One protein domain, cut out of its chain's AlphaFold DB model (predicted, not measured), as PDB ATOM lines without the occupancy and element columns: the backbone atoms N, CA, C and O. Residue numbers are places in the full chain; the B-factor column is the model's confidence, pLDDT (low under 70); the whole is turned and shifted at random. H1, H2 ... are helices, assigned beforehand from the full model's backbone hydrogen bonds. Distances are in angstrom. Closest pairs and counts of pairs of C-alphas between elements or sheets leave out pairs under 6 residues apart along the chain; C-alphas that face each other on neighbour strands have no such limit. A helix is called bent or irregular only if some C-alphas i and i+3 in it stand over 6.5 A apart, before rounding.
ATOM      1  N   ASN A  81      10.269   9.055 110.074       94.00
ATOM      2  CA  ASN A  81      10.682  10.328 109.478       94.00
ATOM      3  C   ASN A  81      10.200  11.533 110.284       94.00
ATOM      4  O   ASN A  81      10.920  12.522 110.381       94.00
ATOM      5  N   ASP A  82       9.033  11.435 110.916       92.88
ATOM      6  CA  ASP A  82       8.555  12.430 111.877       92.88
ATOM      7  C   ASP A  82       9.565  12.644 113.018       92.88
ATOM      8  O   ASP A  82       9.901  13.782 113.343       92.88
ATOM      9  N   LEU A  83      10.132  11.560 113.564       92.88
ATOM     10  CA  LEU A  83      11.151  11.634 114.611       92.88
ATOM     11  C   LEU A  83      12.452  12.250 114.104       92.88
ATOM     12  O   LEU A  83      13.065  13.030 114.835       92.88
ATOM     13  N   ARG A  84      12.855  11.935 112.865       94.25
ATOM     14  CA  ARG A  84      14.039  12.534 112.229       94.25
ATOM     15  C   ARG A  84      13.888  14.038 112.091       94.25
ATOM     16  O   ARG A  84      14.713  14.777 112.611       94.25
ATOM     17  N   LEU A  85      12.801  14.478 111.467       93.19
ATOM     18  CA  LEU A  85      12.532  15.894 111.234       93.19
ATOM     19  C   LEU A  85      12.412  16.680 112.543       93.19
ATOM     20  O   LEU A  85      12.836  17.827 112.618       93.19
ATOM     21  N   GLN A  86      11.858  16.066 113.589       90.06
ATOM     22  CA  GLN A  86      11.704  16.733 114.878       90.06
ATOM     23  C   GLN A  86      13.026  16.880 115.653       90.06
ATOM     24  O   GLN A  86      13.164  17.840 116.410       90.06
ATOM     25  N   HIS A  87      13.984  15.959 115.494       89.62
ATOM     26  CA  HIS A  87      15.175  15.877 116.359       89.62
ATOM     27  C   HIS A  87      16.508  16.068 115.621       89.62
ATOM     28  O   HIS A  87      17.558  16.031 116.263       89.62
ATOM     29  N   GLU A  88      16.501  16.310 114.305       93.62
ATOM     30  CA  GLU A  88      17.725  16.453 113.498       93.62
ATOM     31  C   GLU A  88      18.648  17.600 113.930       93.62
ATOM     32  O   GLU A  88      19.838  17.594 113.616       93.62
ATOM     33  N   HIS A  89      18.112  18.573 114.665       92.62
ATOM     34  CA  HIS A  89      18.863  19.710 115.191       92.62
ATOM     35  C   HIS A  89      19.368  19.512 116.625       92.62
ATOM     36  O   HIS A  89      20.071  20.383 117.130       92.62
ATOM     37  N   CYS A  90      19.023  18.408 117.296       89.31
ATOM     38  CA  CYS A  90      19.516  18.141 118.644       89.31
ATOM     39  C   CYS A  90      21.022  17.866 118.622       89.31
ATOM     40  O   CYS A  90      21.520  17.140 117.757       89.31
ATOM     41  N   TRP A  91      21.738  18.340 119.639       92.50
ATOM     42  CA  TRP A  91      23.184  18.149 119.761       92.50
ATOM     43  C   TRP A  91      23.615  16.674 119.665       92.50
ATOM     44  O   TRP A  91      24.606  16.333 119.018       92.50
ATOM     45  N   LEU A  92      22.841  15.762 120.270       89.81
ATOM     46  CA  LEU A  92      23.144  14.325 120.285       89.81
ATOM     47  C   LEU A  92      22.780  13.602 118.968       89.81
ATOM     48  O   LEU A  92      23.104  12.422 118.798       89.81
ATOM     49  N   TRP A  93      22.126  14.275 118.017       93.38
ATOM     50  CA  TRP A  93      21.613  13.657 116.790       93.38
ATOM     51  C   TRP A  93      22.648  12.834 116.000       93.38
ATOM     52  O   TRP A  93      22.312  11.715 115.595       93.38
ATOM     53  N   PRO A  94      23.919  13.267 115.838       91.44
ATOM     54  CA  PRO A  94      24.925  12.475 115.127       91.44
ATOM     55  C   PRO A  94      25.171  11.084 115.730       91.44
ATOM     56  O   PRO A  94      25.524  10.157 115.007       91.44
ATOM     57  N   GLN A  95      24.976  10.917 117.043       87.81
ATOM     58  CA  GLN A  95      25.112   9.621 117.716       87.81
ATOM     59  C   GLN A  95      23.836   8.783 117.586       87.81
ATOM     60  O   GLN A  95      23.909   7.573 117.382       87.81
ATOM     61  N   ILE A  96      22.670   9.425 117.672       88.31
ATOM     62  CA  ILE A  96      21.365   8.753 117.614       88.31
ATOM     63  C   ILE A  96      21.008   8.303 116.196       88.31
ATOM     64  O   ILE A  96      20.383   7.257 116.040       88.31
ATOM     65  N   THR A  97      21.440   9.030 115.160       91.69
ATOM     66  CA  THR A  97      21.098   8.730 113.757       91.69
ATOM     67  C   THR A  97      21.421   7.282 113.383       91.69
ATOM     68  O   THR A  97      20.610   6.629 112.735       91.69
ATOM     69  N   LEU A  98      22.548   6.742 113.862       90.25
ATOM     70  CA  LEU A  98      22.942   5.352 113.609       90.25
ATOM     71  C   LEU A  98      21.944   4.336 114.185       90.25
ATOM     72  O   LEU A  98      21.660   3.318 113.554       90.25
ATOM     73  N   GLU A  99      21.397   4.606 115.370       91.75
ATOM     74  CA  GLU A  99      20.383   3.741 115.977       91.75
ATOM     75  C   GLU A  99      19.030   3.897 115.273       91.75
ATOM     76  O   GLU A  99      18.339   2.905 115.050       91.75
ATOM     77  N   ILE A 100      18.664   5.112 114.844       93.75
ATOM     78  CA  ILE A 100      17.444   5.338 114.051       93.75
ATOM     79  C   ILE A 100      17.537   4.630 112.691       93.75
ATOM     80  O   ILE A 100      16.564   4.012 112.265       93.75
ATOM     81  N   ASP A 101      18.695   4.653 112.029       92.50
ATOM     82  CA  ASP A 101      18.931   3.933 110.770       92.50
ATOM     83  C   ASP A 101      18.791   2.415 110.956       92.50
ATOM     84  O   ASP A 101      18.110   1.748 110.175       92.50
ATOM     85  N   ARG A 102      19.355   1.865 112.039       91.81
ATOM     86  CA  ARG A 102      19.197   0.448 112.396       91.81
ATOM     87  C   ARG A 102      17.733   0.071 112.636       91.81
ATOM     88  O   ARG A 102      17.291  -1.002 112.224       91.81
ATOM     89  N   LEU A 103      16.974   0.929 113.312       95.38
ATOM     90  CA  LEU A 103      15.549   0.713 113.564       95.38
ATOM     91  C   LEU A 103      14.717   0.840 112.282       95.38
ATOM     92  O   LEU A 103      13.770   0.079 112.089       95.38
ATOM     93  N   ASP A 104      15.100   1.731 111.371       95.12
ATOM     94  CA  ASP A 104      14.480   1.842 110.053       95.12
ATOM     95  C   ASP A 104      14.673   0.562 109.221       95.12
ATOM     96  O   ASP A 104      13.748   0.114 108.541       95.12
ATOM     97  N   ASP A 105      15.818  -0.115 109.342       93.81
ATOM     98  CA  ASP A 105      16.023  -1.429 108.720       93.81
ATOM     99  C   ASP A 105      15.087  -2.510 109.289       93.81
ATOM    100  O   ASP A 105      14.590  -3.358 108.537       93.81
ATOM    101  N   VAL A 106      14.752  -2.444 110.584       94.94
ATOM    102  CA  VAL A 106      13.708  -3.303 111.168       94.94
ATOM    103  C   VAL A 106      12.343  -2.996 110.550       94.94
ATOM    104  O   VAL A 106      11.608  -3.923 110.194       94.94
ATOM    105  N   LEU A 107      12.011  -1.714 110.360       96.62
ATOM    106  CA  LEU A 107      10.770  -1.307 109.697       96.62
ATOM    107  C   LEU A 107      10.715  -1.772 108.239       96.62
ATOM    108  O   LEU A 107       9.665  -2.246 107.801       96.62
ATOM    109  N   LYS A 108      11.821  -1.696 107.493       95.12
ATOM    110  CA  LYS A 108      11.917  -2.220 106.118       95.12
ATOM    111  C   LYS A 108      11.668  -3.726 106.078       95.12
ATOM    112  O   LYS A 108      10.864  -4.184 105.266       95.12
ATOM    113  N   GLY A 109      12.302  -4.488 106.971       93.69
ATOM    114  CA  GLY A 109      12.087  -5.934 107.076       93.69
ATOM    115  C   GLY A 109      10.640  -6.289 107.432       93.69
ATOM    116  O   GLY A 109      10.045  -7.175 106.819       93.69
ATOM    117  N   GLY A 110      10.037  -5.561 108.375       94.62
ATOM    118  CA  GLY A 110       8.628  -5.729 108.735       94.62
ATOM    119  C   GLY A 110       7.679  -5.398 107.578       94.62
ATOM    120  O   GLY A 110       6.762  -6.171 107.292       94.62
ATOM    121  N   ARG A 111       7.936  -4.301 106.852       94.62
ATOM    122  CA  ARG A 111       7.141  -3.881 105.686       94.62
ATOM    123  C   ARG A 111       7.103  -4.929 104.585       94.62
ATOM    124  O   ARG A 111       6.032  -5.149 104.033       94.62
ATOM    125  N   GLN A 112       8.208  -5.618 104.305       94.38
ATOM    126  CA  GLN A 112       8.230  -6.699 103.308       94.38
ATOM    127  C   GLN A 112       7.221  -7.812 103.636       94.38
ATOM    128  O   GLN A 112       6.576  -8.361 102.748       94.38
ATOM    129  N   LEU A 113       7.026  -8.121 104.921       93.62
ATOM    130  CA  LEU A 113       6.059  -9.133 105.362       93.62
ATOM    131  C   LEU A 113       4.610  -8.618 105.361       93.62
ATOM    132  O   LEU A 113       3.664  -9.409 105.289       93.62
ATOM    133  N   LEU A 114       4.430  -7.299 105.441       93.94
ATOM    134  CA  LEU A 114       3.132  -6.631 105.391       93.94
ATOM    135  C   LEU A 114       2.730  -6.188 103.975       93.94
ATOM    136  O   LEU A 114       1.562  -5.864 103.778       93.94
ATOM    137  N   GLU A 115       3.638  -6.230 102.995       91.88
ATOM    138  CA  GLU A 115       3.420  -5.808 101.602       91.88
ATOM    139  C   GLU A 115       2.090  -6.314 101.009       91.88
ATOM    140  O   GLU A 115       1.351  -5.483 100.471       91.88
ATOM    141  N   PRO A 116       1.667  -7.586 101.197       89.81
ATOM    142  CA  PRO A 116       0.390  -8.070 100.658       89.81
ATOM    143  C   PRO A 116      -0.852  -7.319 101.166       89.81
ATOM    144  O   PRO A 116      -1.919  -7.413 100.569       89.81
ATOM    145  N   LEU A 117      -0.741  -6.603 102.287       88.75
ATOM    146  CA  LEU A 117      -1.820  -5.822 102.895       88.75
ATOM    147  C   LEU A 117      -1.774  -4.342 102.488       88.75
ATOM    148  O   LEU A 117      -2.709  -3.605 102.788       88.75
ATOM    149  N   THR A 118      -0.707  -3.898 101.818       80.88
ATOM    150  CA  THR A 118      -0.492  -2.484 101.470       80.88
ATOM    151  C   THR A 118      -1.176  -2.051 100.175       80.88
ATOM    152  O   THR A 118      -1.389  -0.852  99.997       80.88
ATOM    153  N   THR A 119      -1.546  -2.998  99.302       74.88
ATOM    154  CA  THR A 119      -2.210  -2.725  98.015       74.88
ATOM    155  C   THR A 119      -3.699  -2.432  98.194       74.88
ATOM    156  O   THR A 119      -4.157  -1.364  97.807       74.88
ATOM    157  N   ASP A 120      -4.437  -3.333  98.850       73.19
ATOM    158  CA  ASP A 120      -5.888  -3.180  99.062       73.19
ATOM    159  C   ASP A 120      -6.231  -2.455 100.376       73.19
ATOM    160  O   ASP A 120      -7.377  -2.063 100.585       73.19
ATOM    161  N   ARG A 121      -5.243  -2.313 101.278       78.38
ATOM    162  CA  ARG A 121      -5.325  -1.670 102.608       78.38
ATOM    163  C   ARG A 121      -6.664  -1.880 103.313       78.38
ATOM    164  O   ARG A 121      -7.332  -0.909 103.671       78.38
ATOM    165  N   PRO A 122      -7.086  -3.133 103.536       86.00
ATOM    166  CA  PRO A 122      -8.398  -3.368 104.102       86.00
ATOM    167  C   PRO A 122      -8.484  -2.779 105.516       86.00
ATOM    168  O   PRO A 122      -7.575  -2.958 106.331       86.00
ATOM    169  N   ASP A 123      -9.608  -2.131 105.836       88.94
ATOM    170  CA  ASP A 123      -9.826  -1.439 107.118       88.94
ATOM    171  C   ASP A 123      -9.506  -2.303 108.345       88.94
ATOM    172  O   ASP A 123      -9.028  -1.809 109.371       88.94
ATOM    173  N   TRP A 124      -9.773  -3.609 108.261       92.00
ATOM    174  CA  TRP A 124      -9.494  -4.537 109.352       92.00
ATOM    175  C   TRP A 124      -7.990  -4.694 109.615       92.00
ATOM    176  O   TRP A 124      -7.609  -4.862 110.770       92.00
ATOM    177  N   ALA A 125      -7.134  -4.613 108.588       92.50
ATOM    178  CA  ALA A 125      -5.683  -4.754 108.729       92.50
ATOM    179  C   ALA A 125      -5.071  -3.511 109.384       92.50
ATOM    180  O   ALA A 125      -4.251  -3.638 110.293       92.50
ATOM    181  N   MET A 126      -5.554  -2.320 109.009       91.06
ATOM    182  CA  MET A 126      -5.211  -1.057 109.674       91.06
ATOM    183  C   MET A 126      -5.606  -1.088 111.153       91.06
ATOM    184  O   MET A 126      -4.790  -0.821 112.036       91.06
ATOM    185  N   LYS A 127      -6.846  -1.503 111.447       91.56
ATOM    186  CA  LYS A 127      -7.328  -1.658 112.828       91.56
ATOM    187  C   LYS A 127      -6.538  -2.707 113.608       91.56
ATOM    188  O   LYS A 127      -6.320  -2.515 114.801       91.56
ATOM    189  N   ALA A 128      -6.102  -3.787 112.961       92.44
ATOM    190  CA  ALA A 128      -5.277  -4.810 113.590       92.44
ATOM    191  C   ALA A 128      -3.885  -4.279 113.955       92.44
ATOM    192  O   ALA A 128      -3.466  -4.465 115.093       92.44
ATOM    193  N   CYS A 129      -3.207  -3.562 113.054       93.12
ATOM    194  CA  CYS A 129      -1.880  -2.996 113.327       93.12
ATOM    195  C   CYS A 129      -1.926  -1.943 114.446       93.12
ATOM    196  O   CYS A 129      -1.153  -2.025 115.400       93.12
ATOM    197  N   ILE A 130      -2.908  -1.035 114.405       92.12
ATOM    198  CA  ILE A 130      -3.155  -0.071 115.490       92.12
ATOM    199  C   ILE A 130      -3.499  -0.796 116.803       92.12
ATOM    200  O   ILE A 130      -3.061  -0.401 117.885       92.12
ATOM    201  N   GLY A 131      -4.303  -1.858 116.724       92.25
ATOM    202  CA  GLY A 131      -4.688  -2.682 117.867       92.25
ATOM    203  C   GLY A 131      -3.492  -3.365 118.529       92.25
ATOM    204  O   GLY A 131      -3.413  -3.364 119.757       92.25
ATOM    205  N   ILE A 132      -2.552  -3.887 117.735       93.69
ATOM    206  CA  ILE A 132      -1.294  -4.479 118.212       93.69
ATOM    207  C   ILE A 132      -0.456  -3.427 118.939       93.69
ATOM    208  O   ILE A 132      -0.087  -3.666 120.086       93.69
ATOM    209  N   ALA A 133      -0.236  -2.252 118.340       91.56
ATOM    210  CA  ALA A 133       0.528  -1.174 118.974       91.56
ATOM    211  C   ALA A 133      -0.096  -0.740 120.314       91.56
ATOM    212  O   ALA A 133       0.566  -0.714 121.348       91.56
ATOM    213  N   ARG A 134      -1.413  -0.497 120.344       90.50
ATOM    214  CA  ARG A 134      -2.133  -0.122 121.579       90.50
ATOM    215  C   ARG A 134      -2.100  -1.201 122.656       90.50
ATOM    216  O   ARG A 134      -2.160  -0.889 123.843       90.50
ATOM    217  N   SER A 135      -2.069  -2.464 122.243       90.75
ATOM    218  CA  SER A 135      -2.201  -3.604 123.146       90.75
ATOM    219  C   SER A 135      -0.870  -4.289 123.440       90.75
ATOM    220  O   SER A 135      -0.898  -5.294 124.146       90.75
ATOM    221  N   SER A 136       0.277  -3.777 122.966       89.88
ATOM    222  CA  SER A 136       1.588  -4.424 123.161       89.88
ATOM    223  C   SER A 136       1.840  -4.813 124.630       89.88
ATOM    224  O   SER A 136       2.081  -5.997 124.896       89.88
ATOM    225  N   PRO A 137       1.620  -3.928 125.632       87.75
ATOM    226  CA  PRO A 137       1.787  -4.305 127.037       87.75
ATOM    227  C   PRO A 137       0.903  -5.483 127.469       87.75
ATOM    228  O   PRO A 137       1.344  -6.342 128.232       87.75
ATOM    229  N   ALA A 138      -0.336  -5.548 126.976       90.06
ATOM    230  CA  ALA A 138      -1.248  -6.650 127.260       90.06
ATOM    231  C   ALA A 138      -0.804  -7.938 126.550       90.06
ATOM    232  O   ALA A 138      -0.812  -9.003 127.161       90.06
ATOM    233  N   ILE A 139      -0.345  -7.859 125.298       90.56
ATOM    234  CA  ILE A 139       0.179  -9.012 124.551       90.56
ATOM    235  C   ILE A 139       1.368  -9.629 125.306       90.56
ATOM    236  O   ILE A 139       1.379 -10.838 125.545       90.56
ATOM    237  N   HIS A 140       2.308  -8.803 125.778       86.75
ATOM    238  CA  HIS A 140       3.433  -9.248 126.609       86.75
ATOM    239  C   HIS A 140       2.999  -9.882 127.942       86.75
ATOM    240  O   HIS A 140       3.682 -10.766 128.453       86.75
ATOM    241  N   GLN A 141       1.868  -9.470 128.522       86.31
ATOM    242  CA  GLN A 141       1.318 -10.102 129.730       86.31
ATOM    243  C   GLN A 141       0.617 -11.430 129.424       86.31
ATOM    244  O   GLN A 141       0.681 -12.368 130.220       86.31
ATOM    245  N   HIS A 142      -0.058 -11.519 128.279       85.81
ATOM    246  CA  HIS A 142      -0.860 -12.676 127.900       85.81
ATOM    247  C   HIS A 142      -0.055 -13.793 127.232       85.81
ATOM    248  O   HIS A 142      -0.538 -14.924 127.214       85.81
ATOM    249  N   VAL A 143       1.162 -13.529 126.746       83.44
ATOM    250  CA  VAL A 143       2.006 -14.546 126.097       83.44
ATOM    251  C   VAL A 143       2.186 -15.804 126.953       83.44
ATOM    252  O   VAL A 143       2.116 -16.902 126.418       83.44
ATOM    253  N   GLU A 144       2.309 -15.677 128.280       74.94
ATOM    254  CA  GLU A 144       2.463 -16.824 129.197       74.94
ATOM    255  C   GLU A 144       1.224 -17.731 129.230       74.94
ATOM    256  O   GLU A 144       1.331 -18.926 129.471       74.94
ATOM    257  N   ARG A 145       0.029 -17.175 129.004       82.56
ATOM    258  CA  ARG A 145      -1.216 -17.954 128.993       82.56
ATOM    259  C   ARG A 145      -1.393 -18.729 127.689       82.56
ATOM    260  O   ARG A 145      -2.049 -19.767 127.691       82.56
ATOM    261  N   TYR A 146      -0.885 -18.180 126.590       82.38
ATOM    262  CA  TYR A 146      -1.100 -18.703 125.241       82.38
ATOM    263  C   TYR A 146       0.135 -19.396 124.651       82.38
ATOM    264  O   TYR A 146       0.049 -19.941 123.555       82.38
ATOM    265  N   ASP A 147       1.278 -19.352 125.341       80.75
ATOM    266  CA  ASP A 147       2.589 -19.823 124.873       80.75
ATOM    267  C   ASP A 147       2.984 -19.288 123.479       80.75
ATOM    268  O   ASP A 147       3.784 -19.899 122.771       80.75
ATOM    269  N   SER A 148       2.403 -18.155 123.064       84.62
ATOM    270  CA  SER A 148       2.631 -17.547 121.754       84.62
ATOM    271  C   SER A 148       2.164 -16.096 121.703       84.62
ATOM    272  O   SER A 148       1.033 -15.791 122.099       84.62
ATOM    273  N   TYR A 149       2.997 -15.195 121.169       89.38
ATOM    274  CA  TYR A 149       2.602 -13.790 121.015       89.38
ATOM    275  C   TYR A 149       1.530 -13.642 119.939       89.38
ATOM    276  O   TYR A 149       0.610 -12.851 120.114       89.38
ATOM    277  N   ALA A 150       1.575 -14.445 118.872       90.38
ATOM    278  CA  ALA A 150       0.560 -14.401 117.827       90.38
ATOM    279  C   ALA A 150      -0.824 -14.827 118.351       90.38
ATOM    280  O   ALA A 150      -1.845 -14.247 117.979       90.38
ATOM    281  N   GLN A 151      -0.882 -15.818 119.247       89.88
ATOM    282  CA  GLN A 151      -2.140 -16.222 119.886       89.88
ATOM    283  C   GLN A 151      -2.595 -15.235 120.964       89.88
ATOM    284  O   GLN A 151      -3.784 -14.923 121.038       89.88
ATOM    285  N   ALA A 152      -1.661 -14.710 121.764       90.88
ATOM    286  CA  ALA A 152      -1.953 -13.671 122.746       90.88
ATOM    287  C   ALA A 152      -2.516 -12.421 122.069       90.88
ATOM    288  O   ALA A 152      -3.551 -11.918 122.497       90.88
ATOM    289  N   ALA A 153      -1.911 -11.995 120.962       92.25
ATOM    290  CA  ALA A 153      -2.450 -10.952 120.113       92.25
ATOM    291  C   ALA A 153      -3.874 -11.335 119.687       92.25
ATOM    292  O   ALA A 153      -4.798 -10.596 120.014       92.25
ATOM    293  N   ARG A 154      -4.081 -12.501 119.041       91.81
ATOM    294  CA  ARG A 154      -5.405 -12.941 118.536       91.81
ATOM    295  C   ARG A 154      -6.511 -12.927 119.575       91.81
ATOM    296  O   ARG A 154      -7.650 -12.609 119.251       91.81
ATOM    297  N   SER A 155      -6.176 -13.227 120.823       90.38
ATOM    298  CA  SER A 155      -7.134 -13.185 121.929       90.38
ATOM    299  C   SER A 155      -7.703 -11.788 122.213       90.38
ATOM    300  O   SER A 155      -8.758 -11.676 122.833       90.38
ATOM    301  N   LEU A 156      -7.028 -10.739 121.738       89.94
ATOM    302  CA  LEU A 156      -7.399  -9.335 121.886       89.94
ATOM    303  C   LEU A 156      -8.066  -8.760 120.624       89.94
ATOM    304  O   LEU A 156      -8.336  -7.557 120.577       89.94
ATOM    305  N   TRP A 157      -8.334  -9.577 119.593       88.69
ATOM    306  CA  TRP A 157      -9.055  -9.112 118.405       88.69
ATOM    307  C   TRP A 157     -10.429  -8.580 118.815       88.69
ATOM    308  O   TRP A 157     -11.184  -9.215 119.552       88.69
ATOM    309  N   THR A 158     -10.772  -7.407 118.295       83.69
ATOM    310  CA  THR A 158     -12.123  -6.859 118.426       83.69
ATOM    311  C   THR A 158     -13.024  -7.412 117.325       83.69
ATOM    312  O   THR A 158     -12.551  -8.007 116.358       83.69
ATOM    313  N   THR A 159     -14.329  -7.152 117.409       80.94
ATOM    314  CA  THR A 159     -15.304  -7.535 116.371       80.94
ATOM    315  C   THR A 159     -15.003  -6.949 114.987       80.94
ATOM    316  O   THR A 159     -15.542  -7.428 113.995       80.94
ATOM    317  N   PHE A 160     -14.144  -5.927 114.904       82.56
ATOM    318  CA  PHE A 160     -13.723  -5.301 113.652       82.56
ATOM    319  C   PHE A 160     -12.572  -6.027 112.946       82.56
ATOM    320  O   PHE A 160     -12.232  -5.644 111.827       82.56
ATOM    321  N   ILE A 161     -11.959  -7.029 113.582       87.56
ATOM    322  CA  ILE A 161     -10.871  -7.814 113.001       87.56
ATOM    323  C   ILE A 161     -11.359  -9.262 112.853       87.56
ATOM    324  O   ILE A 161     -11.784  -9.858 113.845       87.56
ATOM    325  N   PRO A 162     -11.315  -9.862 111.651       85.69
ATOM    326  CA  PRO A 162     -11.804 -11.221 111.461       85.69
ATOM    327  C   PRO A 162     -11.046 -12.239 112.324       85.69
ATOM    328  O   PRO A 162      -9.813 -12.253 112.362       85.69
ATOM    329  N   ALA A 163     -11.793 -13.108 113.011       82.56
ATOM    330  CA  ALA A 163     -11.238 -14.181 113.843       82.56
ATOM    331  C   ALA A 163     -10.695 -15.363 113.016       82.56
ATOM    332  O   ALA A 163      -9.872 -16.142 113.492       82.56
ATOM    333  N   THR A 164     -11.151 -15.488 111.771       82.31
ATOM    334  CA  THR A 164     -10.679 -16.451 110.769       82.31
ATOM    335  C   THR A 164     -10.286 -15.703 109.497       82.31
ATOM    336  O   THR A 164     -10.679 -14.545 109.351       82.31
ATOM    337  N   PRO A 165      -9.540 -16.327 108.565       83.06
ATOM    338  CA  PRO A 165      -9.173 -15.680 107.313       83.06
ATOM    339  C   PRO A 165     -10.370 -15.024 106.596       83.06
ATOM    340  O   PRO A 165     -11.446 -15.630 106.557       83.06
ATOM    341  N   PRO A 166     -10.189 -13.815 106.028       84.88
ATOM    342  CA  PRO A 166      -8.930 -13.060 105.954       84.88
ATOM    343  C   PRO A 166      -8.575 -12.361 107.282       84.88
ATOM    344  O   PRO A 166      -9.373 -11.612 107.822       84.88
ATOM    345  N   THR A 167      -7.374 -12.600 107.815       90.56
ATOM    346  CA  THR A 167      -6.851 -11.981 109.050       90.56
ATOM    347  C   THR A 167      -5.320 -11.968 109.004       90.56
ATOM    348  O   THR A 167      -4.742 -12.580 108.102       90.56
ATOM    349  N   LEU A 168      -4.650 -11.310 109.957       92.38
ATOM    350  CA  LEU A 168      -3.185 -11.306 109.998       92.38
ATOM    351  C   LEU A 168      -2.634 -12.724 110.233       92.38
ATOM    352  O   LEU A 168      -3.040 -13.439 111.163       92.38
ATOM    353  N   THR A 169      -1.674 -13.121 109.401       92.44
ATOM    354  CA  THR A 169      -0.856 -14.323 109.618       92.44
ATOM    355  C   THR A 169       0.073 -14.140 110.821       92.44
ATOM    356  O   THR A 169       0.300 -13.020 111.272       92.44
ATOM    357  N   ASP A 170       0.641 -15.232 111.345       92.06
ATOM    358  CA  ASP A 170       1.615 -15.157 112.449       92.06
ATOM    359  C   ASP A 170       2.799 -14.255 112.082       92.06
ATOM    360  O   ASP A 170       3.154 -13.364 112.849       92.06
ATOM    361  N   ALA A 171       3.339 -14.420 110.869       92.50
ATOM    362  CA  ALA A 171       4.421 -13.590 110.349       92.50
ATOM    363  C   ALA A 171       4.064 -12.099 110.352       92.50
ATOM    364  O   ALA A 171       4.850 -11.279 110.815       92.50
ATOM    365  N   GLN A 172       2.857 -11.748 109.904       95.12
ATOM    366  CA  GLN A 172       2.391 -10.360 109.875       95.12
ATOM    367  C   GLN A 172       2.167  -9.787 111.280       95.12
ATOM    368  O   GLN A 172       2.442  -8.612 111.507       95.12
ATOM    369  N   ILE A 173       1.716 -10.600 112.242       95.19
ATOM    370  CA  ILE A 173       1.585 -10.168 113.642       95.19
ATOM    371  C   ILE A 173       2.963  -9.865 114.234       95.19
ATOM    372  O   ILE A 173       3.154  -8.794 114.807       95.19
ATOM    373  N   TYR A 174       3.934 -10.770 114.073       95.06
ATOM    374  CA  TYR A 174       5.295 -10.534 114.559       95.06
ATOM    375  C   TYR A 174       5.957  -9.344 113.865       95.06
ATOM    376  O   TYR A 174       6.639  -8.572 114.530       95.06
ATOM    377  N   ALA A 175       5.730  -9.153 112.562       96.50
ATOM    378  CA  ALA A 175       6.222  -7.988 111.833       96.50
ATOM    379  C   ALA A 175       5.654  -6.684 112.413       96.50
ATOM    380  O   ALA A 175       6.414  -5.772 112.726       96.50
ATOM    381  N   ALA A 176       4.338  -6.616 112.646       96.38
ATOM    382  CA  ALA A 176       3.708  -5.448 113.257       96.38
ATOM    383  C   ALA A 176       4.235  -5.172 114.678       96.38
ATOM    384  O   ALA A 176       4.471  -4.018 115.031       96.38
ATOM    385  N   MET A 177       4.472  -6.220 115.479       96.06
ATOM    386  CA  MET A 177       5.109  -6.082 116.794       96.06
ATOM    387  C   MET A 177       6.553  -5.576 116.686       96.06
ATOM    388  O   MET A 177       6.921  -4.659 117.411       96.06
ATOM    389  N   ALA A 178       7.354  -6.116 115.762       96.62
ATOM    390  CA  ALA A 178       8.732  -5.683 115.540       96.62
ATOM    391  C   ALA A 178       8.811  -4.191 115.199       96.62
ATOM    392  O   ALA A 178       9.599  -3.458 115.789       96.62
ATOM    393  N   MET A 179       7.950  -3.739 114.287       97.69
ATOM    394  CA  MET A 179       7.877  -2.337 113.876       97.69
ATOM    395  C   MET A 179       7.437  -1.423 115.024       97.69
ATOM    396  O   MET A 179       7.981  -0.334 115.174       97.69
ATOM    397  N   HIS A 180       6.495  -1.868 115.860       96.00
ATOM    398  CA  HIS A 180       6.076  -1.107 117.035       96.00
ATOM    399  C   HIS A 180       7.188  -0.992 118.087       96.00
ATOM    400  O   HIS A 180       7.451   0.106 118.568       96.00
ATOM    401  N   GLU A 181       7.876  -2.086 118.422       95.25
ATOM    402  CA  GLU A 181       8.994  -2.031 119.377       95.25
ATOM    403  C   GLU A 181      10.153  -1.180 118.839       95.25
ATOM    404  O   GLU A 181      10.772  -0.430 119.595       95.25
ATOM    405  N   ALA A 182      10.401  -1.223 117.526       96.75
ATOM    406  CA  ALA A 182      11.368  -0.348 116.874       96.75
ATOM    407  C   ALA A 182      10.969   1.129 116.987       96.75
ATOM    408  O   ALA A 182      11.805   1.967 117.320       96.75
ATOM    409  N   ARG A 183       9.684   1.448 116.790       96.44
ATOM    410  CA  ARG A 183       9.157   2.799 117.005       96.44
ATOM    411  C   ARG A 183       9.361   3.268 118.448       96.44
ATOM    412  O   ARG A 183       9.883   4.359 118.649       96.44
ATOM    413  N   MET A 184       9.024   2.445 119.442       93.75
ATOM    414  CA  MET A 184       9.205   2.799 120.857       93.75
ATOM    415  C   MET A 184      10.683   3.015 121.223       93.75
ATOM    416  O   MET A 184      11.010   3.892 122.026       93.75
ATOM    417  N   ALA A 185      11.587   2.220 120.643       94.62
ATOM    418  CA  ALA A 185      13.024   2.411 120.804       94.62
ATOM    419  C   ALA A 185      13.483   3.753 120.212       94.62
ATOM    420  O   ALA A 185      14.208   4.491 120.875       94.62
ATOM    421  N   ALA A 186      13.023   4.083 119.000       96.06
ATOM    422  CA  ALA A 186      13.336   5.340 118.327       96.06
ATOM    423  C   ALA A 186      12.840   6.550 119.131       96.06
ATOM    424  O   ALA A 186      13.609   7.478 119.361       96.06
ATOM    425  N   GLU A 187      11.602   6.502 119.632       93.25
ATOM    426  CA  GLU A 187      11.046   7.535 120.518       93.25
ATOM    427  C   GLU A 187      11.910   7.719 121.767       93.25
ATOM    428  O   GLU A 187      12.256   8.846 122.102       93.25
ATOM    429  N   THR A 188      12.359   6.628 122.398       89.38
ATOM    430  CA  THR A 188      13.241   6.717 123.574       89.38
ATOM    431  C   THR A 188      14.592   7.354 123.227       89.38
ATOM    432  O   THR A 188      15.111   8.152 124.002       89.38
ATOM    433  N   TYR A 189      15.195   7.030 122.076       92.38
ATOM    434  CA  TYR A 189      16.437   7.689 121.654       92.38
ATOM    435  C   TYR A 189      16.229   9.186 121.407       92.38
ATOM    436  O   TYR A 189      17.037  10.003 121.850       92.38
ATOM    437  N   CYS A 190      15.126   9.552 120.760       89.88
ATOM    438  CA  CYS A 190      14.736  10.942 120.557       89.88
ATOM    439  C   CYS A 190      14.474  11.678 121.882       89.88
ATOM    440  O   CYS A 190      14.918  12.813 122.030       89.88
ATOM    441  N   GLU A 191      13.865  11.025 122.877       86.88
ATOM    442  CA  GLU A 191      13.706  11.562 124.237       86.88
ATOM    443  C   GLU A 191      15.056  11.841 124.913       86.88
ATOM    444  O   GLU A 191      15.194  12.845 125.610       86.88
ATOM    445  N   ILE A 192      16.077  11.002 124.684       82.62
ATOM    446  CA  ILE A 192      17.438  11.268 125.179       82.62
ATOM    447  C   ILE A 192      17.996  12.539 124.528       82.62
ATOM    448  O   ILE A 192      18.508  13.406 125.234       82.62
ATOM    449  N   ALA A 193      17.885  12.657 123.200       87.00
ATOM    450  CA  ALA A 193      18.342  13.836 122.458       87.00
ATOM    451  C   ALA A 193      17.654  15.116 122.944       87.00
ATOM    452  O   ALA A 193      18.333  16.072 123.312       87.00
ATOM    453  N   ALA A 194      16.321  15.112 122.981       81.38
ATOM    454  CA  ALA A 194      15.523  16.262 123.389       81.38
ATOM    455  C   ALA A 194      15.758  16.634 124.859       81.38
ATOM    456  O   ALA A 194      15.869  17.813 125.176       81.38
ATOM    457  N   GLY A 195      15.880  15.646 125.750       78.38
ATOM    458  CA  GLY A 195      16.139  15.906 127.165       78.38
ATOM    459  C   GLY A 195      17.521  16.513 127.411       78.38
ATOM    460  O   GLY A 195      17.645  17.422 128.223       78.38
ATOM    461  N   ILE A 196      18.556  16.077 126.684       78.25
ATOM    462  CA  ILE A 196      19.880  16.719 126.759       78.25
ATOM    463  C   ILE A 196      19.815  18.153 126.225       78.25
ATOM    464  O   ILE A 196      20.364  19.054 126.853       78.25
ATOM    465  N   GLU A 197      19.119  18.372 125.109       84.50
ATOM    466  CA  GLU A 197      18.936  19.699 124.515       84.50
ATOM    467  C   GLU A 197      18.228  20.669 125.480       84.50
ATOM    468  O   GLU A 197      18.644  21.816 125.641       84.50
ATOM    469  N   GLU A 198      17.188  20.198 126.175       74.44
ATOM    470  CA  GLU A 198      16.473  20.976 127.188       74.44
ATOM    471  C   GLU A 198      17.386  21.352 128.364       74.44
ATOM    472  O   GLU A 198      17.424  22.516 128.768       74.44
ATOM    473  N   GLU A 199      18.154  20.397 128.889       70.94
ATOM    474  CA  GLU A 199      19.094  20.638 129.988       70.94
ATOM    475  C   GLU A 199      20.210  21.615 129.577       70.94
ATOM    476  O   GLU A 199      20.576  22.502 130.351       70.94
ATOM    477  N   MET A 200      20.711  21.516 128.340       78.19
ATOM    478  CA  MET A 200      21.684  22.463 127.784       78.19
ATOM    479  C   MET A 200      21.100  23.877 127.711       78.19
ATOM    480  O   MET A 200      21.705  24.824 128.221       78.19
ATOM    481  N   ALA A 201      19.886  24.023 127.174       68.69
ATOM    482  CA  ALA A 201      19.201  25.311 127.093       68.69
ATOM    483  C   ALA A 201      18.938  25.925 128.480       68.69
ATOM    484  O   ALA A 201      19.130  27.127 128.673       68.69
ATOM    485  N   GLN A 202      18.537  25.113 129.464       59.34
ATOM    486  CA  GLN A 202      18.310  25.564 130.841       59.34
ATOM    487  C   GLN A 202      19.607  25.985 131.545       59.34
ATOM    488  O   GLN A 202      19.604  26.938 132.330       59.34
ATOM    489  N   ALA A 203      20.715  25.300 131.261       60.97
ATOM    490  CA  ALA A 203      22.030  25.621 131.803       60.97
ATOM    491  C   ALA A 203      22.728  26.778 131.064       60.97
ATOM    492  O   ALA A 203      23.718  27.304 131.572       60.97
ATOM    493  N   GLY A 204      22.201  27.205 129.910       68.75
ATOM    494  CA  GLY A 204      22.823  28.215 129.054       68.75
ATOM    495  C   GLY A 204      24.069  27.708 128.326       68.75
ATOM    496  O   GLY A 204      24.933  28.515 128.003       68.75
ATOM    497  N   VAL A 205      24.152  26.395 128.102       72.06
ATOM    498  CA  VAL A 205      25.266  25.698 127.451       72.06
ATOM    499  C   VAL A 205      24.977  25.598 125.953       72.06
ATOM    500  O   VAL A 205      23.930  25.087 125.549       72.06
ATOM    501  N   GLY A 206      25.884  26.104 125.125       77.31
ATOM    502  CA  GLY A 206      25.827  25.994 123.672       77.31
ATOM    503  C   GLY A 206      26.355  24.652 123.164       77.31
ATOM    504  O   GLY A 206      27.000  23.896 123.882       77.31
ATOM    505  N   HIS A 207      26.103  24.348 121.888       88.81
ATOM    506  CA  HIS A 207      26.553  23.097 121.251       88.81
ATOM    507  C   HIS A 207      28.079  22.959 121.160       88.81
ATOM    508  O   HIS A 207      28.577  21.836 121.088       88.81
ATOM    509  N   ASP A 208      28.795  24.087 121.187       88.38
ATOM    510  CA  ASP A 208      30.256  24.156 121.085       88.38
ATOM    511  C   ASP A 208      30.965  24.078 122.458       88.38
ATOM    512  O   ASP A 208      32.192  23.976 122.517       88.38
ATOM    513  N   ASP A 209      30.218  24.096 123.569       79.62
ATOM    514  CA  ASP A 209      30.758  24.154 124.935       79.62
ATOM    515  C   ASP A 209      31.073  22.743 125.484       79.62
ATOM    516  O   ASP A 209      30.504  22.285 126.477       79.62
ATOM    517  N   GLU A 210      31.979  22.016 124.817       83.06
ATOM    518  CA  GLU A 210      32.238  20.580 125.052       83.06
ATOM    519  C   GLU A 210      32.469  20.206 126.531       83.06
ATOM    520  O   GLU A 210      31.880  19.239 127.023       83.06
ATOM    521  N   ASP A 211      33.291  20.967 127.258       73.25
ATOM    522  CA  ASP A 211      33.603  20.696 128.670       73.25
ATOM    523  C   ASP A 211      32.367  20.851 129.577       73.25
ATOM    524  O   ASP A 211      32.149  20.062 130.504       73.25
ATOM    525  N   GLU A 212      31.527  21.844 129.287       62.44
ATOM    526  CA  GLU A 212      30.312  22.149 130.045       62.44
ATOM    527  C   GLU A 212      29.217  21.119 129.750       62.44
ATOM    528  O   GLU A 212      28.520  20.671 130.666       62.44
ATOM    529  N   ILE A 213      29.136  20.646 128.502       74.88
ATOM    530  CA  ILE A 213      28.276  19.526 128.105       74.88
ATOM    531  C   ILE A 213      28.696  18.243 128.828       74.88
ATOM    532  O   ILE A 213      27.843  17.499 129.323       74.88
ATOM    533  N   VAL A 214      30.000  17.960 128.926       76.31
ATOM    534  CA  VAL A 214      30.504  16.788 129.661       76.31
ATOM    535  C   VAL A 214      30.110  16.862 131.136       76.31
ATOM    536  O   VAL A 214      29.658  15.859 131.702       76.31
ATOM    537  N   GLU A 215      30.240  18.030 131.768       71.25
ATOM    538  CA  GLU A 215      29.830  18.220 133.160       71.25
ATOM    539  C   GLU A 215      28.310  18.057 133.337       71.25
ATOM    540  O   GLU A 215      27.875  17.315 134.221       71.25
ATOM    541  N   LEU A 216      27.505  18.672 132.466       73.38
ATOM    542  CA  LEU A 216      26.046  18.547 132.469       73.38
ATOM    543  C   LEU A 216      25.613  17.080 132.347       73.38
ATOM    544  O   LEU A 216      24.828  16.580 133.157       73.38
ATOM    545  N   ARG A 217      26.189  16.343 131.391       80.38
ATOM    546  CA  ARG A 217      25.912  14.912 131.204       80.38
ATOM    547  C   ARG A 217      26.326  14.074 132.404       80.38
ATOM    548  O   ARG A 217      25.666  13.078 132.694       80.38
ATOM    549  N   CYS A 218      27.364  14.463 133.149       71.56
ATOM    550  CA  CYS A 218      27.711  13.798 134.408       71.56
ATOM    551  C   CYS A 218      26.616  13.966 135.473       71.56
ATOM    552  O   CYS A 218      26.323  13.002 136.192       71.56
ATOM    553  N   ASP A 219      25.989  15.142 135.549       63.59
ATOM    554  CA  ASP A 219      24.899  15.425 136.487       63.59
ATOM    555  C   ASP A 219      23.632  14.611 136.152       63.59
ATOM    556  O   ASP A 219      23.014  14.029 137.053       63.59
ATOM    557  N   ILE A 220      23.300  14.457 134.863       72.69
ATOM    558  CA  ILE A 220      22.124  13.690 134.401       72.69
ATOM    559  C   ILE A 220      22.419  12.221 134.048       72.69
ATOM    560  O   ILE A 220      21.520  11.476 133.650       72.69
ATOM    561  N   ALA A 221      23.646  11.740 134.261       73.62
ATOM    562  CA  ALA A 221      24.115  10.443 133.758       73.62
ATOM    563  C   ALA A 221      23.259   9.242 134.202       73.62
ATOM    564  O   ALA A 221      23.235   8.193 133.559       73.62
ATOM    565  N   GLY A 222      22.586   9.350 135.352       76.12
ATOM    566  CA  GLY A 222      21.669   8.315 135.827       76.12
ATOM    567  C   GLY A 222      20.379   8.219 135.016       76.12
ATOM    568  O   GLY A 222      19.924   7.104 134.764       76.12
ATOM    569  N   TRP A 223      19.814   9.363 134.628       84.25
ATOM    570  CA  TRP A 223      18.656   9.451 133.741       84.25
ATOM    571  C   TRP A 223      19.041   8.983 132.338       84.25
ATOM    572  O   TRP A 223      18.385   8.089 131.803       84.25
ATOM    573  N   GLU A 224      20.168   9.478 131.819       79.81
ATOM    574  CA  GLU A 224      20.659   9.135 130.483       79.81
ATOM    575  C   GLU A 224      20.902   7.617 130.363       79.81
ATOM    576  O   GLU A 224      20.316   6.957 129.506       79.81
ATOM    577  N   ARG A 225      21.679   7.009 131.277       84.25
ATOM    578  CA  ARG A 225      21.936   5.553 131.254       84.25
ATOM    579  C   ARG A 225      20.665   4.715 131.311       84.25
ATOM    580  O   ARG A 225      20.609   3.656 130.692       84.25
ATOM    581  N   TRP A 226      19.675   5.137 132.095       83.38
ATOM    582  CA  TRP A 226      18.425   4.392 132.199       83.38
ATOM    583  C   TRP A 226      17.681   4.373 130.859       83.38
ATOM    584  O   TRP A 226      17.284   3.291 130.427       83.38
ATOM    585  N   HIS A 227      17.575   5.518 130.176       80.69
ATOM    586  CA  HIS A 227      16.925   5.603 128.864       80.69
ATOM    587  C   HIS A 227      17.705   4.820 127.804       80.69
ATOM    588  O   HIS A 227      17.100   4.042 127.076       80.69
ATOM    589  N   TRP A 228      19.042   4.904 127.785       87.25
ATOM    590  CA  TRP A 228      19.866   4.083 126.884       87.25
ATOM    591  C   TRP A 228      19.632   2.582 127.083       87.25
ATOM    592  O   TRP A 228      19.477   1.838 126.116       87.25
ATOM    593  N   HIS A 229      19.578   2.116 128.334       88.00
ATOM    594  CA  HIS A 229      19.286   0.711 128.620       88.00
ATOM    595  C   HIS A 229      17.863   0.311 128.221       88.00
ATOM    596  O   HIS A 229      17.659  -0.812 127.757       88.00
ATOM    597  N   TYR A 230      16.890   1.203 128.412       84.25
ATOM    598  CA  TYR A 230      15.507   0.968 128.021       84.25
ATOM    599  C   TYR A 230      15.366   0.883 126.494       84.25
ATOM    600  O   TYR A 230      14.848  -0.115 125.995       84.25
ATOM    601  N   ALA A 231      15.931   1.841 125.754       86.69
ATOM    602  CA  ALA A 231      15.952   1.840 124.292       86.69
ATOM    603  C   ALA A 231      16.626   0.575 123.741       86.69
ATOM    604  O   ALA A 231      16.040  -0.133 122.926       86.69
ATOM    605  N   ALA A 232      17.800   0.206 124.267       89.19
ATOM    606  CA  ALA A 232      18.514  -1.000 123.845       89.19
ATOM    607  C   ALA A 232      17.709  -2.290 124.086       89.19
ATOM    608  O   ALA A 232      17.796  -3.240 123.304       89.19
ATOM    609  N   GLN A 233      16.908  -2.345 125.154       88.75
ATOM    610  CA  GLN A 233      16.000  -3.468 125.370       88.75
ATOM    611  C   GLN A 233      14.920  -3.525 124.284       88.75
ATOM    612  O   GLN A 233      14.630  -4.616 123.794       88.75
ATOM    613  N   GLN A 234      14.351  -2.380 123.905       89.94
ATOM    614  CA  GLN A 234      13.325  -2.303 122.865       89.94
ATOM    615  C   GLN A 234      13.880  -2.635 121.478       89.94
ATOM    616  O   GLN A 234      13.250  -3.403 120.755       89.94
ATOM    617  N   VAL A 235      15.107  -2.207 121.158       91.06
ATOM    618  CA  VAL A 235      15.837  -2.664 119.960       91.06
ATOM    619  C   VAL A 235      15.930  -4.193 119.943       91.06
ATOM    620  O   VAL A 235      15.552  -4.831 118.964       91.06
ATOM    621  N   GLY A 236      16.365  -4.802 121.052       88.19
ATOM    622  CA  GLY A 236      16.472  -6.259 121.151       88.19
ATOM    623  C   GLY A 236      15.128  -6.984 120.993       88.19
ATOM    624  O   GLY A 236      15.069  -8.044 120.365       88.19
ATOM    625  N   SER A 237      14.039  -6.418 121.525       91.25
ATOM    626  CA  SER A 237      12.677  -6.926 121.312       91.25
ATOM    627  C   SER A 237      12.266  -6.836 119.841       91.25
ATOM    628  O   SER A 237      11.753  -7.810 119.288       91.25
ATOM    629  N   ALA A 238      12.531  -5.700 119.194       94.44
ATOM    630  CA  ALA A 238      12.188  -5.448 117.800       94.44
ATOM    631  C   ALA A 238      12.895  -6.425 116.847       94.44
ATOM    632  O   ALA A 238      12.245  -7.114 116.059       94.44
ATOM    633  N   GLU A 239      14.217  -6.567 116.979       92.00
ATOM    634  CA  GLU A 239      15.029  -7.482 116.164       92.00
ATOM    635  C   GLU A 239      14.596  -8.938 116.338       92.00
ATOM    636  O   GLU A 239      14.487  -9.706 115.376       92.00
ATOM    637  N   ARG A 240      14.290  -9.321 117.577       91.88
ATOM    638  CA  ARG A 240      13.756 -10.644 117.880       91.88
ATOM    639  C   ARG A 240      12.421 -10.885 117.187       91.88
ATOM    640  O   ARG A 240      12.234 -11.956 116.608       91.88
ATOM    641  N   PHE A 241      11.476  -9.953 117.286       94.25
ATOM    642  CA  PHE A 241      10.174 -10.129 116.652       94.25
ATOM    643  C   PHE A 241      10.306 -10.201 115.133       94.25
ATOM    644  O   PHE A 241       9.652 -11.039 114.520       94.25
ATOM    645  N   LEU A 242      11.214  -9.432 114.528       94.06
ATOM    646  CA  LEU A 242      11.484  -9.531 113.094       94.06
ATOM    647  C   LEU A 242      12.044 -10.909 112.702       94.06
ATOM    648  O   LEU A 242      11.627 -11.499 111.701       94.06
ATOM    649  N   LEU A 243      12.943 -11.466 113.518       90.38
ATOM    650  CA  LEU A 243      13.450 -12.823 113.324       90.38
ATOM    651  C   LEU A 243      12.319 -13.860 113.413       90.38
ATOM    652  O   LEU A 243      12.217 -14.752 112.571       90.38
ATOM    653  N   MET A 244      11.434 -13.728 114.403       90.38
ATOM    654  CA  MET A 244      10.262 -14.596 114.547       90.38
ATOM    655  C   MET A 244       9.294 -14.466 113.368       90.38
ATOM    656  O   MET A 244       8.771 -15.475 112.897       90.38
ATOM    657  N   ALA A 245       9.099 -13.251 112.860       92.12
ATOM    658  CA  ALA A 245       8.287 -12.981 111.681       92.12
ATOM    659  C   ALA A 245       8.840 -13.713 110.450       92.12
ATOM    660  O   ALA A 245       8.103 -14.408 109.747       92.12
ATOM    661  N   SER A 246      10.159 -13.643 110.260       88.88
ATOM    662  CA  SER A 246      10.873 -14.326 109.176       88.88
ATOM    663  C   SER A 246      10.757 -15.852 109.279       88.88
ATOM    664  O   SER A 246      10.516 -16.535 108.281       88.88
ATOM    665  N   PHE A 247      10.861 -16.409 110.492       87.06
ATOM    666  CA  PHE A 247      10.640 -17.840 110.716       87.06
ATOM    667  C   PHE A 247       9.191 -18.249 110.452       87.06
ATOM    668  O   PHE A 247       8.957 -19.246 109.775       87.06
ATOM    669  N   ALA A 248       8.213 -17.482 110.933       87.25
ATOM    670  CA  ALA A 248       6.799 -17.772 110.710       87.25
ATOM    671  C   ALA A 248       6.403 -17.698 109.224       87.25
ATOM    672  O   ALA A 248       5.496 -18.409 108.802       87.25
ATOM    673  N   ALA A 249       7.092 -16.879 108.424       87.50
ATOM    674  CA  ALA A 249       6.874 -16.792 106.981       87.50
ATOM    675  C   ALA A 249       7.432 -18.001 106.205       87.50
ATOM    676  O   ALA A 249       6.958 -18.299 105.111       87.50
ATOM    677  N   THR A 250       8.438 -18.692 106.753       83.00
ATOM    678  CA  THR A 250       9.208 -19.734 106.045       83.00
ATOM    679  C   THR A 250       9.018 -21.147 106.605       83.00
ATOM    680  O   THR A 250       9.306 -22.122 105.909       83.00
ATOM    681  N   ALA A 251       8.536 -21.295 107.843       67.75
ATOM    682  CA  ALA A 251       8.453 -22.583 108.526       67.75
ATOM    683  C   ALA A 251       7.113 -23.311 108.290       67.75
ATOM    684  O   ALA A 251       6.051 -22.751 108.559       67.75
ATOM    685  N   PRO A 252       7.135 -24.602 107.907       58.62
ATOM    686  CA  PRO A 252       5.931 -25.431 107.858       58.62
ATOM    687  C   PRO A 252       5.513 -26.005 109.230       58.62
ATOM    688  O   PRO A 252       4.367 -26.423 109.378       58.62
ATOM    689  N   ASP A 253       6.402 -26.033 110.236       67.06
ATOM    690  CA  ASP A 253       6.125 -26.606 111.567       67.06
ATOM    691  C   ASP A 253       6.098 -25.540 112.679       67.06
ATOM    692  O   ASP A 253       7.122 -25.132 113.233       67.06
ATOM    693  N   SER A 254       4.882 -25.123 113.039       66.12
ATOM    694  CA  SER A 254       4.607 -24.143 114.103       66.12
ATOM    695  C   SER A 254       5.067 -24.568 115.508       66.12
ATOM    696  O   SER A 254       5.143 -23.729 116.408       66.12
ATOM    697  N   SER A 255       5.380 -25.851 115.735       69.31
ATOM    698  CA  SER A 255       5.754 -26.355 117.064       69.31
ATOM    699  C   SER A 255       7.130 -25.860 117.532       69.31
ATOM    700  O   SER A 255       7.320 -25.594 118.723       69.31
ATOM    701  N   ILE A 256       8.071 -25.664 116.603       67.94
ATOM    702  CA  ILE A 256       9.418 -25.152 116.896       67.94
ATOM    703  C   ILE A 256       9.352 -23.679 117.316       67.94
ATOM    704  O   ILE A 256       9.990 -23.295 118.298       67.94
ATOM    705  N   ILE A 257       8.528 -22.882 116.630       70.25
ATOM    706  CA  ILE A 257       8.319 -21.460 116.941       70.25
ATOM    707  C   ILE A 257       7.725 -21.318 118.346       70.25
ATOM    708  O   ILE A 257       8.301 -20.623 119.179       70.25
ATOM    709  N   LYS A 258       6.670 -22.075 118.670       69.88
ATOM    710  CA  LYS A 258       6.052 -22.070 120.012       69.88
ATOM    711  C   LYS A 258       7.024 -22.460 121.129       69.88
ATOM    712  O   LYS A 258       7.006 -21.905 122.230       69.88
ATOM    713  N   LYS A 259       7.916 -23.418 120.863       69.69
ATOM    714  CA  LYS A 259       8.937 -23.818 121.840       69.69
ATOM    715  C   LYS A 259       9.959 -22.705 122.084       69.69
ATOM    716  O   LYS A 259      10.342 -22.488 123.232       69.69
ATOM    717  N   ALA A 260      10.377 -21.990 121.042       69.69
ATOM    718  CA  ALA A 260      11.231 -20.816 121.199       69.69
ATOM    719  C   ALA A 260      10.499 -19.699 121.967       69.69
ATOM    720  O   ALA A 260      11.040 -19.166 122.932       69.69
ATOM    721  N   GLU A 261       9.239 -19.413 121.626       72.50
ATOM    722  CA  GLU A 261       8.413 -18.396 122.295       72.50
ATOM    723  C   GLU A 261       8.294 -18.601 123.805       72.50
ATOM    724  O   GLU A 261       8.582 -17.691 124.584       72.50
ATOM    725  N   SER A 262       7.920 -19.810 124.223       70.25
ATOM    726  CA  SER A 262       7.753 -20.155 125.641       70.25
ATOM    727  C   SER A 262       9.060 -20.055 126.439       70.25
ATOM    728  O   SER A 262       9.075 -19.555 127.573       70.25
ATOM    729  N   GLN A 263      10.190 -20.468 125.853       71.06
ATOM    730  CA  GLN A 263      11.506 -20.313 126.481       71.06
ATOM    731  C   GLN A 263      11.857 -18.840 126.689       71.06
ATOM    732  O   GLN A 263      12.369 -18.462 127.745       71.06
ATOM    733  N   MET A 264      11.544 -17.998 125.713       71.25
ATOM    734  CA  MET A 264      11.848 -16.580 125.788       71.25
ATOM    735  C   MET A 264      10.929 -15.829 126.758       71.25
ATOM    736  O   MET A 264      11.428 -15.038 127.557       71.25
ATOM    737  N   ALA A 265       9.629 -16.137 126.785       71.44
ATOM    738  CA  ALA A 265       8.701 -15.611 127.792       71.44
ATOM    739  C   ALA A 265       9.170 -15.951 129.222       71.44
ATOM    740  O   ALA A 265       9.149 -15.111 130.126       71.44
ATOM    741  N   THR A 266       9.699 -17.165 129.417       71.25
ATOM    742  CA  THR A 266      10.286 -17.590 130.698       71.25
ATOM    743  C   THR A 266      11.512 -16.753 131.079       71.25
ATOM    744  O   THR A 266      11.660 -16.359 132.241       71.25
ATOM    745  N   LEU A 267      12.409 -16.476 130.128       70.75
ATOM    746  CA  LEU A 267      13.592 -15.644 130.365       70.75
ATOM    747  C   LEU A 267      13.212 -14.191 130.675       70.75
ATOM    748  O   LEU A 267      13.747 -13.616 131.622       70.75
ATOM    749  N   GLU A 268      12.242 -13.623 129.957       69.75
ATOM    750  CA  GLU A 268      11.715 -12.281 130.227       69.75
ATOM    751  C   GLU A 268      11.116 -12.164 131.626       69.75
ATOM    752  O   GLU A 268      11.314 -11.157 132.304       69.75
ATOM    753  N   ARG A 269      10.408 -13.194 132.099       69.62
ATOM    754  CA  ARG A 269       9.885 -13.225 133.468       69.62
ATOM    755  C   ARG A 269      11.006 -13.232 134.503       69.62
ATOM    756  O   ARG A 269      10.933 -12.479 135.471       69.62
ATOM    757  N   LYS A 270      12.051 -14.040 134.295       70.00
ATOM    758  CA  LYS A 270      13.232 -14.046 135.176       70.00
ATOM    759  C   LYS A 270      13.920 -12.681 135.187       70.00
ATOM    760  O   LYS A 270      14.258 -12.188 136.258       70.00
ATOM    761  N   ALA A 271      14.054 -12.041 134.027       69.88
ATOM    762  CA  ALA A 271      14.613 -10.698 133.915       69.88
ATOM    763  C   ALA A 271      13.736  -9.641 134.609       69.88
ATOM    764  O   ALA A 271      14.260  -8.795 135.329       69.88
ATOM    765  N   ARG A 272      12.404  -9.697 134.454       69.88
ATOM    766  CA  ARG A 272      11.459  -8.809 135.154       69.88
ATOM    767  C   ARG A 272      11.502  -9.000 136.668       69.88
ATOM    768  O   ARG A 272      11.535  -8.008 137.386       69.88
ATOM    769  N   ALA A 273      11.540 -10.242 137.146       69.31
ATOM    770  CA  ALA A 273      11.659 -10.548 138.570       69.31
ATOM    771  C   ALA A 273      12.970  -9.995 139.145       69.31
ATOM    772  O   ALA A 273      12.939  -9.254 140.123       69.31
ATOM    773  N   ALA A 274      14.095 -10.242 138.468       65.69
ATOM    774  CA  ALA A 274      15.381  -9.669 138.850       65.69
ATOM    775  C   ALA A 274      15.326  -8.132 138.870       65.69
ATOM    776  O   ALA A 274      15.735  -7.515 139.845       65.69
ATOM    777  N   ARG A 275      14.743  -7.494 137.844       65.25
ATOM    778  CA  ARG A 275      14.567  -6.032 137.801       65.25
ATOM    779  C   ARG A 275      13.714  -5.499 138.947       65.25
ATOM    780  O   ARG A 275      14.040  -4.449 139.482       65.25
ATOM    781  N   ALA A 276      12.649  -6.199 139.325       66.81
ATOM    782  CA  ALA A 276      11.801  -5.815 140.449       66.81
ATOM    783  C   ALA A 276      12.552  -5.902 141.788       66.81
ATOM    784  O   ALA A 276      12.384  -5.024 142.632       66.81
ATOM    785  N   GLU A 277      13.427  -6.895 141.961       65.56
ATOM    786  CA  GLU A 277      14.288  -7.010 143.146       65.56
ATOM    787  C   GLU A 277      15.298  -5.858 143.248       65.56
ATOM    788  O   GLU A 277      15.541  -5.346 144.341       65.56
ATOM    789  N   VAL A 278      15.850  -5.399 142.116       58.25
ATOM    790  CA  VAL A 278      16.742  -4.224 142.080       58.25
ATOM    791  C   VAL A 278      16.019  -2.880 141.934       58.25
ATOM    792  O   VAL A 278      16.656  -1.849 142.121       58.25
ATOM    793  N   ALA A 279      14.706  -2.839 141.686       52.69
ATOM    794  CA  ALA A 279      13.937  -1.598 141.508       52.69
ATOM    795  C   ALA A 279      14.028  -0.592 142.680       52.69
ATOM    796  O   ALA A 279      14.039   0.615 142.419       52.69
ATOM    797  N   PRO A 280      14.149  -1.014 143.959       53.91
ATOM    798  CA  PRO A 280      14.405  -0.092 145.067       53.91
ATOM    799  C   PRO A 280      15.773   0.602 144.993       53.91
ATOM    800  O   PRO A 280      15.981   1.608 145.676       53.91
ATOM    801  N   TYR A 281      16.703   0.079 144.187       39.34
ATOM    802  CA  TYR A 281      18.098   0.491 144.100       39.34
ATOM    803  C   TYR A 281      18.379   1.242 142.783       39.34
ATOM    804  O   TYR A 281      18.538   0.645 141.722       39.34
ATOM    805  N   ARG A 282      18.542   2.569 142.829       48.25
ATOM    806  CA  ARG A 282      19.132   3.334 141.716       48.25
ATOM    807  C   ARG A 282      20.647   3.149 141.739       48.25
ATOM    808  O   ARG A 282      21.291   3.551 142.702       48.25
ATOM    809  N   GLN A 283      21.221   2.540 140.699       47.47
ATOM    810  CA  GLN A 283      22.672   2.281 140.607       47.47
ATOM    811  C   GLN A 283      23.233   1.515 141.828       47.47
ATOM    812  O   GLN A 283      24.345   1.776 142.282       47.47
ATOM    813  N   GLY A 284      22.439   0.610 142.414       46.84
ATOM    814  CA  GLY A 284      22.816  -0.113 143.635       46.84
ATOM    815  C   GLY A 284      22.581   0.650 144.949       46.84
ATOM    816  O   GLY A 284      23.012   0.181 145.998       46.84
ATOM    817  N   ARG A 285      21.897   1.806 144.937       39.56
ATOM    818  CA  ARG A 285      21.595   2.613 146.137       39.56
ATOM    819  C   ARG A 285      20.098   2.872 146.309       39.56
ATOM    820  O   ARG A 285      19.420   3.221 145.348       39.56
ATOM    821  N   GLN A 286      19.581   2.733 147.532       37.16
ATOM    822  CA  GLN A 286      18.165   2.985 147.831       37.16
ATOM    823  C   GLN A 286      17.739   4.428 147.507       37.16
ATOM    824  O   GLN A 286      18.525   5.368 147.628       37.16
ATOM    825  N   LYS A 287      16.472   4.621 147.121       35.78
ATOM    826  CA  LYS A 287      15.865   5.951 146.929       35.78
ATOM    827  C   LYS A 287      16.057   6.815 148.192       35.78
ATOM    828  O   LYS A 287      15.620   6.425 149.268       35.78
TER     829      LYS A 287
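This is residues 81 to 287 of the 367 residues of an uncharacterized protein of Hydrogenophilaceae bacterium (UniProt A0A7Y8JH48). Three long helical pieces, H2, H5 and H6b, lie side by side as an up-and-down bundle, each running against the one before it in the chain. Bent H3 and short H4 pack near the end where H5 begins, H1 packs on H5 farther along, H6a meets H5 near its other end, and H7 folds back from H6b as an arm, of which residues 270 to 277 stand free. The printed part has 207 residues with seven named helices, H1 to H7 in chain order, and no named strand; its class is all helix. It is only just compact, close to loose, with a radius of gyration of the C-alphas of 19.7 A and spans of 59 by 42 by 29 A.

Find C-alpha 81 at (10.682, 10.328, 109.478), where H1, residues 81 to 87, begins. H2, residues 93 to 117, spans 33.5 A, with a kink of 38 degrees near residue 111; it is irregular, with C-alphas 113 and 116 7.4 A apart. H3, residues 123 to 146, was assigned as one helix by its hydrogen bonds but is bent, with C-alphas 134 and 137 7.9 A apart: its arms are H3a, 123 to 134, and H3b, 137 to 146, itself irregular, with C-alphas 141 and 144 6.8 A apart. After H4, residues 149 to 154, look for H5, residues 170 to 203, 49.5 A long, from (1.615, -15.157, 112.449). H6, residues 210 to 250, also one helix by its hydrogen bonds, is bent, with C-alphas 219 and 222 7.8 A apart, into H6a, 210 to 219, and H6b, 222 to 250, 42.8 A long. H7, residues 254 to 278, runs 36.4 A to (16.742, -4.224, 142.080).

Start at the hub, H5. It touches H6b, closest at the C-alphas of Ala 171 and Ala 245, 4.1 A, opposite ways at a shallow tilt of 18 degrees. It touches H2 at Gly 110 and Ala 175, C-alphas 4.5 A apart. H1 touches H5 residues 186 to 194 alone, closest at C-alphas 87 and 190, 6.5 A. H3a touches H5 at C-alphas 133 and 180, 5.9 A; H4 touches it at C-alphas 150 and 170, 5.5 A; H6a touches it at C-alphas 200 and 213, 7.2 A. H3b touches H4, closest at C-alphas 143 and 149, 5.2 A. H6b and H7 form a helical hairpin, closest at C-alphas 248 and 257, 7.4 A. H3b and H7 only just touch, with 3 pairs of C-alphas within 8 A, the closest those of Glu 144 and Ala 265, 6.5 A. H5 and H7 are apart. Every O i to N i+4 pair is within hydrogen-bond range in H1, H3a, H4, H5, H6a, H6b and H7; in H2 it is 16 of 21, in H3b 4 of 6.

The C-alphas of Thr 164 and Asp 211 are the two farthest apart, 60.5 A. The printed part has no cut; the link H4 to H5, residues 155 to 169, is long. Mean pLDDT of the printed part is 82.8; 34 residues are under 70, among them 271 to 287.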